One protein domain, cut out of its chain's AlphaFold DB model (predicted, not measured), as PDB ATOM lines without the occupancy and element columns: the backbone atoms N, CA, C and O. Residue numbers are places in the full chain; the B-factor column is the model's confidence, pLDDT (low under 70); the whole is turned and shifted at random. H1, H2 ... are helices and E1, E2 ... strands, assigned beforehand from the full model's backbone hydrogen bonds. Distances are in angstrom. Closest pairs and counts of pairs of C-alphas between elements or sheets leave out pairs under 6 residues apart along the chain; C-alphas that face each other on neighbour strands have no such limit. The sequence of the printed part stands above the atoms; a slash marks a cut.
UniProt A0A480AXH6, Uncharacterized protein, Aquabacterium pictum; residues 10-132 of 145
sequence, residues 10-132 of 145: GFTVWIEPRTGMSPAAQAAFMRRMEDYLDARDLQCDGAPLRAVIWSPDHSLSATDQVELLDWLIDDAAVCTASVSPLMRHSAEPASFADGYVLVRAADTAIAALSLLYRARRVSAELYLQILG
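This is residues 10 to 132 of the 145 residues of an uncharacterized protein of Aquabacterium pictum (UniProt A0A480AXH6). A twisted sheet of five strands has H2 running along E1 and E4 on one face, with H1 on that same face by the edge strand E2. Beyond the other edge strand, E5, the hairpin of H3 and H4 packs on one end of H2 through H4. The 123 printed residues hold E1 H1 E2 E3 H2 E4 E5 H3 H4 in that order, class mixed; the sheet runs E2 E3 E1 E4 E5, all antiparallel. The whole is compact, with a radius of gyration of the C-alphas of 13.8 A and spans of 39 by 32 by 30 A.

Begin at E1, residues 10 to 17: N 13 and O 51 of E3, residues 50 to 54, are 2.8 A apart, as are N 14 and O 82 of E4, residues 78 to 83. E2, residues 43 to 47, forms a hairpin with E3, N 45 to O 52 being 2.9 A; E5, residues 101 to 104, forms one with E4, N 103 to O 81 being 2.9 A. H1, residues 23 to 38, and H2, residues 62 to 74, are on the same face of the sheet, making two layers, helices on one face of a sheet; H2 is over E1 and E4, while H1 is over none of the strands, but only just, with 2 of its C-alphas falling on E2. E1, H1, E2 and E3, H2, E4 are split strand-helix-strand units, a strand between each two, with right-handed crossovers. H4, residues 124 to 130, touches residues 62 to 66 of H2 alone, the closest C-alphas being Thr 63 and Ala 124 at 5.1 A. H3, residues 108 to 118, and H4 only just touch, with 3 pairs of C-alphas within 8 A, Tyr 117 and Ala 124 closest at 7.2 A. In H1, H2, H3 and H4 every O i to N i+4 pair is within hydrogen-bond range.

Find C-alpha 10 at (158.672, 179.483, 172.084); E1 runs 22.1 A from there. H1 spans 22.7 A and H2 18.4 A. H4 ends at C-alpha 130, (146.455, 196.799, 173.745).

The C-alphas farthest apart, Pro 23 and Arg 121, are 39.2 A apart. The printed part has no cut; the link E4 to E5 is long, and no printed residue is under 70.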
ATOM      1  N   GLY A  10     160.009 180.039 172.234       96.31
ATOM      2  CA  GLY A  10     158.672 179.483 172.084       96.31
ATOM      3  C   GLY A  10     157.735 180.100 173.116       96.31
ATOM      4  O   GLY A  10     158.132 180.964 173.904       96.31
ATOM      5  N   PHE A  11     156.484 179.666 173.124       97.00
ATOM      6  CA  PHE A  11     155.496 180.132 174.094       97.00
ATOM      7  C   PHE A  11     154.481 179.038 174.403       97.00
ATOM      8  O   PHE A  11     154.270 178.123 173.619       97.00
ATOM      9  N   THR A  12     153.845 179.119 175.565       97.31
ATOM     10  CA  THR A  12     152.743 178.226 175.924       97.31
ATOM     11  C   THR A  12     151.427 178.815 175.462       97.31
ATOM     12  O   THR A  12     151.189 180.003 175.666       97.31
ATOM     13  N   VAL A  13     150.573 177.978 174.883       96.94
ATOM     14  CA  VAL A  13     149.177 178.289 174.596       96.94
ATOM     15  C   VAL A  13     148.273 177.503 175.540       96.94
ATOM     16  O   VAL A  13     148.482 176.312 175.777       96.94
ATOM     17  N   TRP A  14     147.261 178.174 176.078       96.56
ATOM     18  CA  TRP A  14     146.177 177.565 176.837       96.56
ATOM     19  C   TRP A  14     144.864 177.820 176.122       96.56
ATOM     20  O   TRP A  14     144.543 178.966 175.811       96.56
ATOM     21  N   ILE A  15     144.111 176.758 175.868       95.69
ATOM     22  CA  ILE A  15     142.884 176.809 175.081       95.69
ATOM     23  C   ILE A  15     141.756 176.274 175.947       95.69
ATOM     24  O   ILE A  15     141.789 175.129 176.398       95.69
ATOM     25  N   GLU A  16     140.740 177.099 176.159       94.81
ATOM     26  CA  GLU A  16     139.486 176.668 176.754       94.81
ATOM     27  C   GLU A  16     138.500 176.358 175.624       94.81
ATOM     28  O   GLU A  16     137.995 177.281 174.969       94.81
ATOM     29  N   PRO A  17     138.220 175.072 175.349       92.31
ATOM     30  CA  PRO A  17     137.239 174.711 174.346       92.31
ATOM     31  C   PRO A  17     135.824 175.033 174.834       92.31
ATOM     32  O   PRO A  17     135.539 175.081 176.033       92.31
ATOM     33  N   ARG A  18     134.898 175.203 173.894       90.88
ATOM     34  CA  ARG A  18     133.477 175.381 174.189       90.88
ATOM     35  C   ARG A  18     132.928 174.153 174.924       90.88
ATOM     36  O   ARG A  18     133.234 173.007 174.591       90.88
ATOM     37  N   THR A  19     132.080 174.384 175.920       88.31
ATOM     38  CA  THR A  19     131.410 173.303 176.650       88.31
ATOM     39  C   THR A  19     130.369 172.605 175.771       88.31
ATOM     40  O   THR A  19     129.759 173.212 174.891       88.31
ATOM     41  N   GLY A  20     130.164 171.304 175.996       87.94
ATOM     42  CA  GLY A  20     129.141 170.524 175.286       87.94
ATOM     43  C   GLY A  20     129.485 170.150 173.839       87.94
ATOM     44  O   GLY A  20     128.598 169.713 173.107       87.94
ATOM     45  N   MET A  21     130.744 170.293 173.410       89.69
ATOM     46  CA  MET A  21     131.177 169.779 172.108       89.69
ATOM     47  C   MET A  21     131.046 168.257 172.041       89.69
ATOM     48  O   MET A  21     131.349 167.541 172.996       89.69
ATOM     49  N   SER A  22     130.644 167.753 170.875       92.25
ATOM     50  CA  SER A  22     130.709 166.320 170.608       92.25
ATOM     51  C   SER A  22     132.172 165.861 170.484       92.25
ATOM     52  O   SER A  22     133.026 166.645 170.053       92.25
ATOM     53  N   PRO A  23     132.478 164.580 170.764       90.25
ATOM     54  CA  PRO A  23     133.820 164.034 170.547       90.25
ATOM     55  C   PRO A  23     134.326 164.224 169.108       90.25
ATOM     56  O   PRO A  23     135.503 164.498 168.889       90.25
ATOM     57  N   ALA A  24     133.427 164.145 168.120       92.94
ATOM     58  CA  ALA A  24     133.759 164.385 166.718       92.94
ATOM     59  C   ALA A  24     134.162 165.845 166.453       92.94
ATOM     60  O   ALA A  24     135.125 166.092 165.729       92.94
ATOM     61  N   ALA A  25     133.466 166.816 167.056       91.38
ATOM     62  CA  ALA A  25     133.819 168.230 166.935       91.38
ATOM     63  C   ALA A  25     135.173 168.532 167.596       91.38
ATOM     64  O   ALA A  25     135.981 169.265 167.026       91.38
ATOM     65  N   GLN A  26     135.450 167.914 168.748       91.06
ATOM     66  CA  GLN A  26     136.743 168.033 169.421       91.06
ATOM     67  C   GLN A  26     137.883 167.457 168.569       91.06
ATOM     68  O   GLN A  26     138.895 168.123 168.377       91.06
ATOM     69  N   ALA A  27     137.710 166.256 168.008       92.25
ATOM     70  CA  ALA A  27     138.701 165.650 167.118       92.25
ATOM     71  C   ALA A  27     138.923 166.483 165.841       92.25
ATOM     72  O   ALA A  27     140.051 166.627 165.377       92.25
ATOM     73  N   ALA A  28     137.860 167.075 165.290       94.44
ATOM     74  CA  ALA A  28     137.969 167.953 164.131       94.44
ATOM     75  C   ALA A  28     138.743 169.243 164.449       94.44
ATOM     76  O   ALA A  28     139.523 169.694 163.616       94.44
ATOM     77  N   PHE A  29     138.538 169.833 165.630       93.94
ATOM     78  CA  PHE A  29     139.326 170.980 166.094       93.94
ATOM     79  C   PHE A  29     140.807 170.616 166.245       93.94
ATOM     80  O   PHE A  29     141.663 171.311 165.708       93.94
ATOM     81  N   MET A  30     141.091 169.482 166.889       93.25
ATOM     82  CA  MET A  30     142.450 168.969 167.059       93.25
ATOM     83  C   MET A  30     143.195 168.825 165.733       93.25
ATOM     84  O   MET A  30     144.308 169.317 165.593       93.25
ATOM     85  N   ARG A  31     142.536 168.243 164.729       94.88
ATOM     86  CA  ARG A  31     143.111 168.103 163.392       94.88
ATOM     87  C   ARG A  31     143.388 169.449 162.720       94.88
ATOM     88  O   ARG A  31     144.443 169.625 162.134       94.88
ATOM     89  N   ARG A  32     142.473 170.419 162.834       95.25
ATOM     90  CA  ARG A  32     142.708 171.770 162.295       95.25
ATOM     91  C   ARG A  32     143.880 172.473 162.985       95.25
ATOM     92  O   ARG A  32     144.581 173.234 162.329       95.25
ATOM     93  N   MET A  33     144.080 172.232 164.282       95.00
ATOM     94  CA  MET A  33     145.235 172.749 165.019       95.00
ATOM     95  C   MET A  33     146.536 172.126 164.512       95.00
ATOM     96  O   MET A  33     147.487 172.857 164.264       95.00
ATOM     97  N   GLU A  34     146.565 170.812 164.292       94.81
ATOM     98  CA  GLU A  34     147.707 170.126 163.674       94.81
ATOM     99  C   GLU A  34     148.007 170.691 162.276       94.81
ATOM    100  O   GLU A  34     149.139 171.091 162.015       94.81
ATOM    101  N   ASP A  35     146.985 170.833 161.422       96.69
ATOM    102  CA  ASP A  35     147.121 171.400 160.073       96.69
ATOM    103  C   ASP A  35     147.634 172.860 160.105       96.69
ATOM    104  O   ASP A  35     148.440 173.265 159.266       96.69
ATOM    105  N   TYR A  36     147.184 173.675 161.072       96.44
ATOM    106  CA  TYR A  36     147.646 175.060 161.245       96.44
ATOM    107  C   TYR A  36     149.132 175.135 161.605       96.44
ATOM    108  O   TYR A  36     149.838 176.008 161.090       96.44
ATOM    109  N   LEU A  37     149.575 174.260 162.515       95.94
ATOM    110  CA  LEU A  37     150.954 174.210 162.990       95.94
ATOM    111  C   LEU A  37     151.892 173.721 161.883       95.94
ATOM    112  O   LEU A  37     152.907 174.370 161.628       95.94
ATOM    113  N   ASP A  38     151.510 172.654 161.179       96.19
ATOM    114  CA  ASP A  38     152.274 172.100 160.055       96.19
ATOM    115  C   ASP A  38     152.462 173.136 158.939       96.19
ATOM    116  O   ASP A  38     153.579 173.384 158.494       96.19
ATOM    117  N   ALA A  39     151.399 173.864 158.573       97.12
ATOM    118  CA  ALA A  39     151.454 174.909 157.548       97.12
ATOM    119  C   ALA A  39     152.375 176.104 157.886       97.12
ATOM    120  O   ALA A  39     152.571 176.976 157.035       97.12
ATOM    121  N   ARG A  40     152.887 176.190 159.119       95.69
ATOM    122  CA  ARG A  40     153.762 177.268 159.613       95.69
ATOM    123  C   ARG A  40     155.093 176.757 160.168       95.69
ATOM    124  O   ARG A  40     155.794 177.520 160.828       95.69
ATOM    125  N   ASP A  41     155.433 175.489 159.931       95.38
ATOM    126  CA  ASP A  41     156.642 174.850 160.467       95.38
ATOM    127  C   ASP A  41     156.741 174.969 162.006       95.38
ATOM    128  O   ASP A  41     157.817 175.177 162.590       95.38
ATOM    129  N   LEU A  42     155.584 174.870 162.672       95.75
ATOM    130  CA  LEU A  42     155.439 174.906 164.123       95.75
ATOM    131  C   LEU A  42     155.220 173.498 164.677       95.75
ATOM    132  O   LEU A  42     154.596 172.638 164.061       95.75
ATOM    133  N   GLN A  43     155.701 173.279 165.893       94.31
ATOM    134  CA  GLN A  43     155.534 172.045 166.648       94.31
ATOM    135  C   GLN A  43     154.868 172.333 167.989       94.31
ATOM    136  O   GLN A  43     154.939 173.453 168.509       94.31
ATOM    137  N   CYS A  44     154.223 171.309 168.548       92.75
ATOM    138  CA  CYS A  44     153.645 171.366 169.880       92.75
ATOM    139  C   CYS A  44     154.227 170.286 170.799       92.75
ATOM    140  O   CYS A  44     154.207 169.103 170.460       92.75
ATOM    141  N   ASP A  45     154.658 170.687 171.994       91.50
ATOM    142  CA  ASP A  45     154.942 169.767 173.099       91.50
ATOM    143  C   ASP A  45     153.811 169.819 174.137       91.50
ATOM    144  O   ASP A  45     153.209 170.869 174.378       91.50
ATOM    145  N   GLY A  46     153.550 168.697 174.810       85.94
ATOM    146  CA  GLY A  46     152.578 168.618 175.903       85.94
ATOM    147  C   GLY A  46     151.156 168.269 175.457       85.94
ATOM    148  O   GLY A  46     150.943 167.558 174.478       85.94
ATOM    149  N   ALA A  47     150.166 168.703 176.241       85.81
ATOM    150  CA  ALA A  47     148.764 168.389 175.981       85.81
ATOM    151  C   ALA A  47     148.157 169.426 175.024       85.81
ATOM    152  O   ALA A  47     148.404 170.611 175.197       85.81
ATOM    153  N   PRO A  48     147.272 169.055 174.092       78.00
ATOM    154  CA  PRO A  48     146.758 169.994 173.094       78.00
ATOM    155  C   PRO A  48     146.143 171.302 173.599       78.00
ATOM    156  O   PRO A  48     146.318 172.355 173.000       78.00
ATOM    157  N   LEU A  49     145.419 171.247 174.721       89.31
ATOM    158  CA  LEU A  49     144.769 172.419 175.317       89.31
ATOM    159  C   LEU A  49     145.714 173.234 176.214       89.31
ATOM    160  O   LEU A  49     145.345 174.300 176.701       89.31
ATOM    161  N   ARG A  50     146.920 172.715 176.465       93.44
ATOM    162  CA  ARG A  50     148.008 173.359 177.200       93.44
ATOM    163  C   ARG A  50     149.335 172.893 176.605       93.44
ATOM    164  O   ARG A  50     149.958 171.958 177.120       93.44
ATOM    165  N   ALA A  51     149.726 173.540 175.518       93.94
ATOM    166  CA  ALA A  51     150.845 173.114 174.694       93.94
ATOM    167  C   ALA A  51     151.938 174.180 174.643       93.94
ATOM    168  O   ALA A  51     151.647 175.375 174.681       93.94
ATOM    169  N   VAL A  52     153.191 173.750 174.525       96.38
ATOM    170  CA  VAL A  52     154.301 174.634 174.157       96.38
ATOM    171  C   VAL A  52     154.405 174.660 172.645       96.38
ATOM    172  O   VAL A  52     154.606 173.616 172.035       96.38
ATOM    173  N   ILE A  53     154.297 175.844 172.055       96.88
ATOM    174  CA  ILE A  53     154.476 176.093 170.629       96.88
ATOM    175  C   ILE A  53     155.905 176.574 170.388       96.88
ATOM    176  O   ILE A  53     156.391 177.488 171.064       96.88
ATOM    177  N   TRP A  54     156.585 175.945 169.435       96.50
ATOM    178  CA  TRP A  54     157.968 176.252 169.067       96.50
ATOM    179  C   TRP A  54     158.247 175.844 167.615       96.50
ATOM    180  O   TRP A  54     157.424 175.177 166.998       96.50
ATOM    181  N   SER A  55     159.399 176.234 167.061       95.00
ATOM    182  CA  SER A  55     159.836 175.784 165.734       95.00
ATOM    183  C   SER A  55     161.228 175.142 165.781       95.00
ATOM    184  O   SER A  55     162.132 175.651 166.463       95.00
ATOM    185  N   PRO A  56     161.452 174.040 165.039       91.00
ATOM    186  CA  PRO A  56     162.761 173.426 164.883       91.00
ATOM    187  C   PRO A  56     163.684 174.191 163.933       91.00
ATOM    188  O   PRO A  56     164.830 173.764 163.776       91.00
ATOM    189  N   ASP A  57     163.257 175.318 163.365       90.56
ATOM    190  CA  ASP A  57     164.055 176.068 162.394       90.56
ATOM    191  C   ASP A  57     164.337 177.507 162.830       90.56
ATOM    192  O   ASP A  57     165.422 178.023 162.554       90.56
ATOM    193  N   HIS A  58     163.439 178.129 163.599       91.50
ATOM    194  CA  HIS A  58     163.557 179.535 163.999       91.50
ATOM    195  C   HIS A  58     163.035 179.818 165.421       91.50
ATOM    196  O   HIS A  58     162.391 178.984 166.052       91.50
ATOM    197  N   SER A  59     163.361 181.001 165.951       95.50
ATOM    198  CA  SER A  59     162.776 181.520 167.195       95.50
ATOM    199  C   SER A  59     161.437 182.179 166.902       95.50
ATOM    200  O   SER A  59     161.362 183.002 165.991       95.50
ATOM    201  N   LEU A  60     160.420 181.871 167.706       97.19
ATOM    202  CA  LEU A  60     159.108 182.496 167.571       97.19
ATOM    203  C   LEU A  60     159.113 183.947 168.070       97.19
ATOM    204  O   LEU A  60     159.962 184.368 168.861       97.19
ATOM    205  N   SER A  61     158.134 184.703 167.595       97.12
ATOM    206  CA  SER A  61     157.980 186.143 167.764       97.12
ATOM    207  C   SER A  61     156.572 186.511 168.243       97.12
ATOM    208  O   SER A  61     155.679 185.667 168.344       97.12
ATOM    209  N   ALA A  62     156.350 187.798 168.528       97.56
ATOM    210  CA  ALA A  62     155.018 188.304 168.856       97.56
ATOM    211  C   ALA A  62     154.023 188.075 167.704       97.56
ATOM    212  O   ALA A  62     152.842 187.849 167.955       97.56
ATOM    213  N   THR A  63     154.495 188.093 166.453       97.81
ATOM    214  CA  THR A  63     153.684 187.794 165.262       97.81
ATOM    215  C   THR A  63     153.076 186.402 165.361       97.81
ATOM    216  O   THR A  63     151.869 186.266 165.205       97.81
ATOM    217  N   ASP A  64     153.876 185.394 165.711       97.88
ATOM    218  CA  ASP A  64     153.418 184.002 165.820       97.88
ATOM    219  C   ASP A  64     152.368 183.838 166.925       97.88
ATOM    220  O   ASP A  64     151.386 183.111 166.768       97.88
ATOM    221  N   GLN A  65     152.541 184.567 168.032       97.56
ATOM    222  CA  GLN A  65     151.567 184.604 169.123       97.56
ATOM    223  C   GLN A  65     150.239 185.212 168.670       97.56
ATOM    224  O   GLN A  65     149.186 184.624 168.904       97.56
ATOM    225  N   VAL A  66     150.282 186.380 168.022       97.56
ATOM    226  CA  VAL A  66     149.077 187.083 167.567       97.56
ATOM    227  C   VAL A  66     148.365 186.298 166.474       97.56
ATOM    228  O   VAL A  66     147.147 186.173 166.533       97.56
ATOM    229  N   GLU A  67     149.091 185.726 165.514       97.12
ATOM    230  CA  GLU A  67     148.488 184.916 164.454       97.12
ATOM    231  C   GLU A  67     147.800 183.664 165.003       97.12
ATOM    232  O   GLU A  67     146.679 183.364 164.591       97.12
ATOM    233  N   LEU A  68     148.418 182.971 165.970       96.94
ATOM    234  CA  LEU A  68     147.775 181.827 166.613       96.94
ATOM    235  C   LEU A  68     146.542 182.252 167.419       96.94
ATOM    236  O   LEU A  68     145.515 181.581 167.347       96.94
ATOM    237  N   LEU A  69     146.623 183.351 168.177       96.25
ATOM    238  CA  LEU A  69     145.480 183.876 168.929       96.25
ATOM    239  C   LEU A  69     144.310 184.218 168.000       96.25
ATOM    240  O   LEU A  69     143.200 183.763 168.261       96.25
ATOM    241  N   ASP A  70     144.568 184.965 166.921       94.81
ATOM    242  CA  ASP A  70     143.580 185.332 165.899       94.81
ATOM    243  C   ASP A  70     142.947 184.085 165.262       94.81
ATOM    244  O   ASP A  70     141.732 184.022 165.091       94.81
ATOM    245  N   TRP A  71     143.759 183.077 164.933       95.62
ATOM    246  CA  TRP A  71     143.263 181.828 164.363       95.62
ATOM    247  C   TRP A  71     142.385 181.045 165.349       95.62
ATOM    248  O   TRP A  71     141.329 180.543 164.966       95.62
ATOM    249  N   LEU A  72     142.784 180.973 166.625       95.12
ATOM    250  CA  LEU A  72     142.036 180.265 167.664       95.12
ATOM    251  C   LEU A  72     140.673 180.906 167.931       95.12
ATOM    252  O   LEU A  72     139.682 180.190 168.032       95.12
ATOM    253  N   ILE A  73     140.601 182.232 168.056       91.94
ATOM    254  CA  ILE A  73     139.335 182.922 168.365       91.94
ATOM    255  C   ILE A  73     138.350 182.946 167.194       91.94
ATOM    256  O   ILE A  73     137.151 183.122 167.428       91.94
ATOM    257  N   ASP A  74     138.844 182.768 165.966       90.81
ATOM    258  CA  ASP A  74     138.020 182.620 164.766       90.81
ATOM    259  C   ASP A  74     137.409 181.197 164.668       90.81
ATOM    260  O   ASP A  74     136.444 180.991 163.927       90.81
ATOM    261  N   ASP A  75     137.899 180.209 165.438       91.75
ATOM    262  CA  ASP A  75     137.334 178.853 165.485       91.75
ATOM    263  C   ASP A  75     136.175 178.744 166.496       91.75
ATOM    264  O   ASP A  75     136.306 178.999 167.694       91.75
ATOM    265  N   ALA A  76     135.014 178.277 166.028       89.19
ATOM    266  CA  ALA A  76     133.806 178.131 166.848       89.19
ATOM    267  C   ALA A  76     133.955 177.160 168.042       89.19
ATOM    268  O   ALA A  76     133.152 177.216 168.987       89.19
ATOM    269  N   ALA A  77     134.950 176.266 167.997       92.56
ATOM    270  CA  ALA A  77     135.273 175.321 169.060       92.56
ATOM    271  C   ALA A  77     135.976 175.975 170.260       92.56
ATOM    272  O   ALA A  77     136.008 175.373 171.333       92.56
ATOM    273  N   VAL A  78     136.511 177.188 170.113       94.38
ATOM    274  CA  VAL A  78     137.253 177.888 171.166       94.38
ATOM    275  C   VAL A  78     136.332 178.865 171.900       94.38
ATOM    276  O   VAL A  78     135.522 179.575 171.305       94.38
ATOM    277  N   CYS A  79     136.426 178.878 173.229       94.19
ATOM    278  CA  CYS A  79     135.768 179.859 174.089       94.19
ATOM    279  C   CYS A  79     136.759 180.953 174.490       94.19
ATOM    280  O   CYS A  79     136.494 182.144 174.315       94.19
ATOM    281  N   THR A  80     137.922 180.545 174.994       95.00
ATOM    282  CA  THR A  80     139.010 181.452 175.351       95.00
ATOM    283  C   THR A  80     140.350 180.866 174.927       95.00
ATOM    284  O   THR A  80     140.519 179.648 174.849       95.00
ATOM    285  N   ALA A  81     141.305 181.742 174.633       96.12
ATOM    286  CA  ALA A  81     142.683 181.363 174.363       96.12
ATOM    287  C   ALA A  81     143.618 182.288 175.138       96.12
ATOM    288  O   ALA A  81     143.330 183.468 175.334       96.12
ATOM    289  N   SER A  82     144.734 181.754 175.612       96.62
ATOM    290  CA  SER A  82     145.780 182.536 176.256       96.62
ATOM    291  C   SER A  82     147.153 182.115 175.778       96.62
ATOM    292  O   SER A  82     147.367 180.942 175.487       96.62
ATOM    293  N   VAL A  83     148.094 183.055 175.765       97.31
ATOM    294  CA  VAL A  83     149.507 182.781 175.466       97.31
ATOM    295  C   VAL A  83     150.420 183.350 176.544       97.31
ATOM    296  O   VAL A  83     150.149 184.417 177.101       97.31
ATOM    297  N   SER A  84     151.500 182.633 176.847       96.94
ATOM    298  CA  SER A  84     152.565 183.102 177.741       96.94
ATOM    299  C   SER A  84     153.463 184.121 177.034       96.94
ATOM    300  O   SER A  84     153.434 184.200 175.807       96.94
ATOM    301  N   PRO A  85     154.337 184.851 177.750       96.44
ATOM    302  CA  PRO A  85     155.476 185.516 177.130       96.44
ATOM    303  C   PRO A  85     156.306 184.553 176.275       96.44
ATOM    304  O   PRO A  85     156.309 183.342 176.519       96.44
ATOM    305  N   LEU A  86     157.052 185.109 175.318       95.44
ATOM    306  CA  LEU A  86     158.123 184.377 174.650       95.44
ATOM    307  C   LEU A  86     159.190 184.010 175.681       95.44
ATOM    308  O   LEU A  86     159.721 184.866 176.391       95.44
ATOM    309  N   MET A  87     159.500 182.726 175.758       92.88
ATOM    310  CA  MET A  87     160.483 182.166 176.674       92.88
ATOM    311  C   MET A  87     161.421 181.253 175.895       92.88
ATOM    312  O   MET A  87     161.105 180.819 174.789       92.88
ATOM    313  N   ARG A  88     162.589 180.949 176.464       91.50
ATOM    314  CA  ARG A  88     163.437 179.894 175.899       91.50
ATOM    315  C   ARG A  88     162.637 178.595 175.869       91.50
ATOM    316  O   ARG A  88     162.014 178.253 176.874       91.50
ATOM    317  N   HIS A  89     162.655 177.914 174.730       88.44
ATOM    318  CA  HIS A  89     161.935 176.664 174.535       88.44
ATOM    319  C   HIS A  89     162.322 175.653 175.614       88.44
ATOM    320  O   HIS A  89     163.495 175.468 175.949       88.44
ATOM    321  N   SER A  90     161.289 175.029 176.161       86.12
ATOM    322  CA  SER A  90     161.357 173.908 177.078       86.12
ATOM    323  C   SER A  90     160.142 173.033 176.784       86.12
ATOM    324  O   SER A  90     159.083 173.570 176.467       86.12
ATOM    325  N   ALA A  91     160.267 171.713 176.917       85.12
ATOM    326  CA  ALA A  91     159.127 170.809 176.738       85.12
ATOM    327  C   ALA A  91     158.037 171.010 177.812       85.12
ATOM    328  O   ALA A  91     156.910 170.540 177.657       85.12
ATOM    329  N   GLU A  92     158.363 171.695 178.913       88.69
ATOM    330  CA  GLU A  92     157.417 172.006 179.975       88.69
ATOM    331  C   GLU A  92     156.630 173.286 179.650       88.69
ATOM    332  O   GLU A  92     157.231 174.335 179.387       88.69
ATOM    333  N   PRO A  93     155.284 173.235 179.703       89.94
ATOM    334  CA  PRO A  93     154.458 174.426 179.599       89.94
ATOM    335  C   PRO A  93     154.769 175.430 180.707       89.94
ATOM    336  O   PRO A  93     154.868 175.061 181.879       89.94
ATOM    337  N   ALA A  94     154.801 176.712 180.347       90.19
ATOM    338  CA  ALA A  94     154.904 177.820 181.283       90.19
ATOM    339  C   ALA A  94     153.802 177.751 182.353       90.19
ATOM    340  O   ALA A  94     152.759 177.089 182.201       90.19
ATOM    341  N   SER A  95     154.023 178.456 183.459       89.31
ATOM    342  CA  SER A  95     152.989 178.681 184.457       89.31
ATOM    343  C   SER A  95     152.170 179.910 184.078       89.31
ATOM    344  O   SER A  95     152.714 180.933 183.672       89.31
ATOM    345  N   PHE A  96     150.857 179.874 184.314       86.62
ATOM    346  CA  PHE A  96     150.026 181.085 184.239       86.62
ATOM    347  C   PHE A  96     150.530 182.204 185.171       86.62
ATOM    348  O   PHE A  96     150.257 183.379 184.935       86.62
ATOM    349  N   ALA A  97     151.273 181.852 186.228       86.50
ATOM    350  CA  ALA A  97     151.883 182.815 187.142       86.50
ATOM    351  C   ALA A  97     152.998 183.655 186.488       86.50
ATOM    352  O   ALA A  97     153.262 184.768 186.948       86.50
ATOM    353  N   ASP A  98     153.623 183.156 185.418       85.81
ATOM    354  CA  ASP A  98     154.709 183.849 184.713       85.81
ATOM    355  C   ASP A  98     154.189 185.049 183.904       85.81
ATOM    356  O   ASP A  98     154.910 186.028 183.678       85.81
ATOM    357  N   GLY A  99     152.897 185.012 183.573       91.00
ATOM    358  CA  GLY A  99     152.159 186.037 182.854       91.00
ATOM    359  C   GLY A  99     151.437 185.447 181.649       91.00
ATOM    360  O   GLY A  99     151.871 184.443 181.087       91.00
ATOM    361  N   TYR A 100     150.335 186.070 181.247       94.50
ATOM    362  CA  TYR A 100     149.590 185.660 180.062       94.50
ATOM    363  C   TYR A 100     148.847 186.834 179.425       94.50
ATOM    364  O   TYR A 100     148.514 187.812 180.093       94.50
ATOM    365  N   VAL A 101     148.582 186.711 178.129       95.00
ATOM    366  CA  VAL A 101     147.574 187.498 177.412       95.00
ATOM    367  C   VAL A 101     146.382 186.585 177.170       95.00
ATOM    368  O   VAL A 101     146.581 185.466 176.708       95.00
ATOM    369  N   LEU A 102     145.173 187.048 177.486       94.31
ATOM    370  CA  LEU A 102     143.918 186.308 177.324       94.31
ATOM    371  C   LEU A 102     143.038 186.996 176.284       94.31
ATOM    372  O   LEU A 102     142.806 188.201 176.359       94.31
ATOM    373  N   VAL A 103     142.470 186.200 175.388       94.31
ATOM    374  CA  VAL A 103     141.430 186.613 174.444       94.31
ATOM    375  C   VAL A 103     140.201 185.728 174.610       94.31
ATOM    376  O   VAL A 103     140.292 184.553 174.984       94.31
ATOM    377  N   ARG A 104     139.027 186.299 174.342       92.25
ATOM    378  CA  ARG A 104     137.751 185.582 174.361       92.25
ATOM    379  C   ARG A 104     137.161 185.557 172.962       92.25
ATOM    380  O   ARG A 104     137.135 186.580 172.281       92.25
ATOM    381  N   ALA A 105     136.655 184.397 172.563       86.12
ATOM    382  CA  ALA A 105     135.889 184.273 171.336       86.12
ATOM    383  C   ALA A 105     134.627 185.153 171.415       86.12
ATOM    384  O   ALA A 105     134.035 185.318 172.484       86.12
ATOM    385  N   ALA A 106     134.219 185.709 170.272       83.44
ATOM    386  CA  ALA A 106     133.094 186.643 170.127       83.44
ATOM    387  C   ALA A 106     133.232 188.000 170.854       83.44
ATOM    388  O   ALA A 106     132.261 188.757 170.921       83.44
ATOM    389  N   ASP A 107     134.421 188.359 171.345       87.94
ATOM    390  CA  ASP A 107     134.689 189.728 171.784       87.94
ATOM    391  C   ASP A 107     134.877 190.649 170.566       87.94
ATOM    392  O   ASP A 107     135.870 190.588 169.837       87.94
ATOM    393  N   THR A 108     133.897 191.526 170.339       85.06
ATOM    394  CA  THR A 108     133.906 192.467 169.207       85.06
ATOM    395  C   THR A 108     135.089 193.438 169.218       85.06
ATOM    396  O   THR A 108     135.503 193.890 168.148       85.06
ATOM    397  N   ALA A 109     135.666 193.740 170.387       88.56
ATOM    398  CA  ALA A 109     136.858 194.579 170.469       88.56
ATOM    399  C   ALA A 109     138.075 193.859 169.876       88.56
ATOM    400  O   ALA A 109     138.860 194.473 169.152       88.56
ATOM    401  N   ILE A 110     138.184 192.548 170.115       90.56
ATOM    402  CA  ILE A 110     139.241 191.720 169.533       90.56
ATOM    403  C   ILE A 110     139.068 191.644 168.019       90.56
ATOM    404  O   ILE A 110     140.024 191.899 167.300       90.56
ATOM    405  N   ALA A 111     137.848 191.434 167.517       88.81
ATOM    406  CA  ALA A 111     137.596 191.413 166.074       88.81
ATOM    407  C   ALA A 111     138.042 192.716 165.371       88.81
ATOM    408  O   ALA A 111     138.660 192.680 164.304       88.81
ATOM    409  N   ALA A 112     137.772 193.877 165.979       92.62
ATOM    410  CA  ALA A 112     138.236 195.164 165.461       92.62
ATOM    411  C   ALA A 112     139.771 195.294 165.515       92.62
ATOM    412  O   ALA A 112     140.384 195.796 164.570       92.62
ATOM    413  N   LEU A 113     140.401 194.819 166.592       95.00
ATOM    414  CA  LEU A 113     141.854 194.825 166.743       95.00
ATOM    415  C   LEU A 113     142.541 193.903 165.719       95.00
ATOM    416  O   LEU A 113     143.493 194.331 165.064       95.00
ATOM    417  N   SER A 114     142.019 192.692 165.508       93.44
ATOM    418  CA  SER A 114     142.449 191.747 164.470       93.44
ATOM    419  C   SER A 114     142.364 192.368 163.078       93.44
ATOM    420  O   SER A 114     143.297 192.244 162.284       93.44
ATOM    421  N   LEU A 115     141.301 193.123 162.778       94.44
ATOM    422  CA  LEU A 115     141.190 193.851 161.509       94.44
ATOM    423  C   LEU A 115     142.305 194.897 161.348       94.44
ATOM    424  O   LEU A 115     142.931 194.968 160.290       94.44
ATOM    425  N   LEU A 116     142.577 195.698 162.384       96.19
ATOM    426  CA  LEU A 116     143.645 196.705 162.357       96.19
ATOM    427  C   LEU A 116     145.031 196.068 162.199       96.19
ATOM    428  O   LEU A 116     145.867 196.588 161.454       96.19
ATOM    429  N   TYR A 117     145.263 194.933 162.854       96.69
ATOM    430  CA  TYR A 117     146.488 194.148 162.723       96.69
ATOM    431  C   TYR A 117     146.677 193.602 161.307       96.69
ATOM    432  O   TYR A 117     147.708 193.850 160.677       96.69
ATOM    433  N   ARG A 118     145.649 192.949 160.749       94.62
ATOM    434  CA  ARG A 118     145.659 192.417 159.373       94.62
ATOM    435  C   ARG A 118     145.829 193.531 158.334       94.62
ATOM    436  O   ARG A 118     146.541 193.351 157.350       94.62
ATOM    437  N   ALA A 119     145.267 194.714 158.590       96.81
ATOM    438  CA  ALA A 119     145.470 195.925 157.790       96.81
ATOM    439  C   ALA A 119     146.842 196.602 158.005       96.81
ATOM    440  O   ALA A 119     147.075 197.691 157.473       96.81
ATOM    441  N   ARG A 120     147.740 195.988 158.792       95.94
ATOM    442  CA  ARG A 120     149.089 196.477 159.134       95.94
ATOM    443  C   ARG A 120     149.093 197.867 159.782       95.94
ATOM    444  O   ARG A 120     150.047 198.626 159.641       95.94
ATOM    445  N   ARG A 121     148.014 198.218 160.493       97.31
ATOM    446  CA  ARG A 121     147.890 199.470 161.263       97.31
ATOM    447  C   ARG A 121     148.378 199.334 162.701       97.31
ATOM    448  O   ARG A 121     148.687 200.341 163.326       97.31
ATOM    449  N   VAL A 122     148.453 198.105 163.205       96.94
ATOM    450  CA  VAL A 122     148.930 197.752 164.545       96.94
ATOM    451  C   VAL A 122     149.983 196.651 164.388       96.94
ATOM    452  O   VAL A 122     149.769 195.724 163.608       96.94
ATOM    453  N   SER A 123     151.128 196.765 165.073       97.62
ATOM    454  CA  SER A 123     152.136 195.691 165.114       97.62
ATOM    455  C   SER A 123     151.720 194.595 166.095       97.62
ATOM    456  O   SER A 123     150.855 194.822 166.940       97.62
ATOM    457  N   ALA A 124     152.340 193.419 166.024       97.12
ATOM    458  CA  ALA A 124     152.015 192.325 166.936       97.12
ATOM    459  C   ALA A 124     152.328 192.676 168.405       97.12
ATOM    460  O   ALA A 124     151.562 192.360 169.311       97.12
ATOM    461  N   GLU A 125     153.412 193.408 168.656       96.69
ATOM    462  CA  GLU A 125     153.774 193.876 169.996       96.69
ATOM    463  C   GLU A 125     152.730 194.851 170.538       96.69
ATOM    464  O   GLU A 125     152.281 194.710 171.676       96.69
ATOM    465  N   LEU A 126     152.310 195.819 169.715       96.38
ATOM    466  CA  LEU A 126     151.282 196.781 170.102       96.38
ATOM    467  C   LEU A 126     149.921 196.098 170.288       96.38
ATOM    468  O   LEU A 126     149.182 196.466 171.194       96.38
ATOM    469  N   TYR A 127     149.602 195.081 169.485       96.56
ATOM    470  CA  TYR A 127     148.407 194.254 169.655       96.56
ATOM    471  C   TYR A 127     148.378 193.638 171.056       96.56
ATOM    472  O   TYR A 127     147.436 193.864 171.811       96.56
ATOM    473  N   LEU A 128     149.446 192.930 171.445       95.88
ATOM    474  CA  LEU A 128     149.547 192.303 172.767       95.88
ATOM    475  C   LEU A 128     149.520 193.343 173.898       95.88
ATOM    476  O   LEU A 128     148.931 193.095 174.948       95.88
ATOM    477  N   GLN A 129     150.109 194.524 173.688       94.31
ATOM    478  CA  GLN A 129     150.037 195.635 174.644       94.31
ATOM    479  C   GLN A 129     148.615 196.187 174.804       94.31
ATOM    480  O   GLN A 129     148.198 196.441 175.933       94.31
ATOM    481  N   ILE A 130     147.857 196.348 173.713       93.75
ATOM    482  CA  ILE A 130     146.455 196.799 173.745       93.75
ATOM    483  C   ILE A 130     145.583 195.798 174.509       93.75
ATOM    484  O   ILE A 130     144.683 196.208 175.240       93.75
ATOM    485  N   LEU A 131     145.898 194.504 174.421       92.12
ATOM    486  CA  LEU A 131     145.258 193.458 175.223       92.12
ATOM    487  C   LEU A 131     145.626 193.487 176.718       92.12
ATOM    488  O   LEU A 131     145.167 192.640 177.481       92.12
ATOM    489  N   GLY A 132     146.431 194.459 177.154       88.69
ATOM    490  CA  GLY A 132     146.866 194.631 178.541       88.69
ATOM    491  C   GLY A 132     148.265 194.085 178.832       88.69
ATOM    492  O   GLY A 132     148.723 194.175 179.971       88.69
TER     493      GLY A 132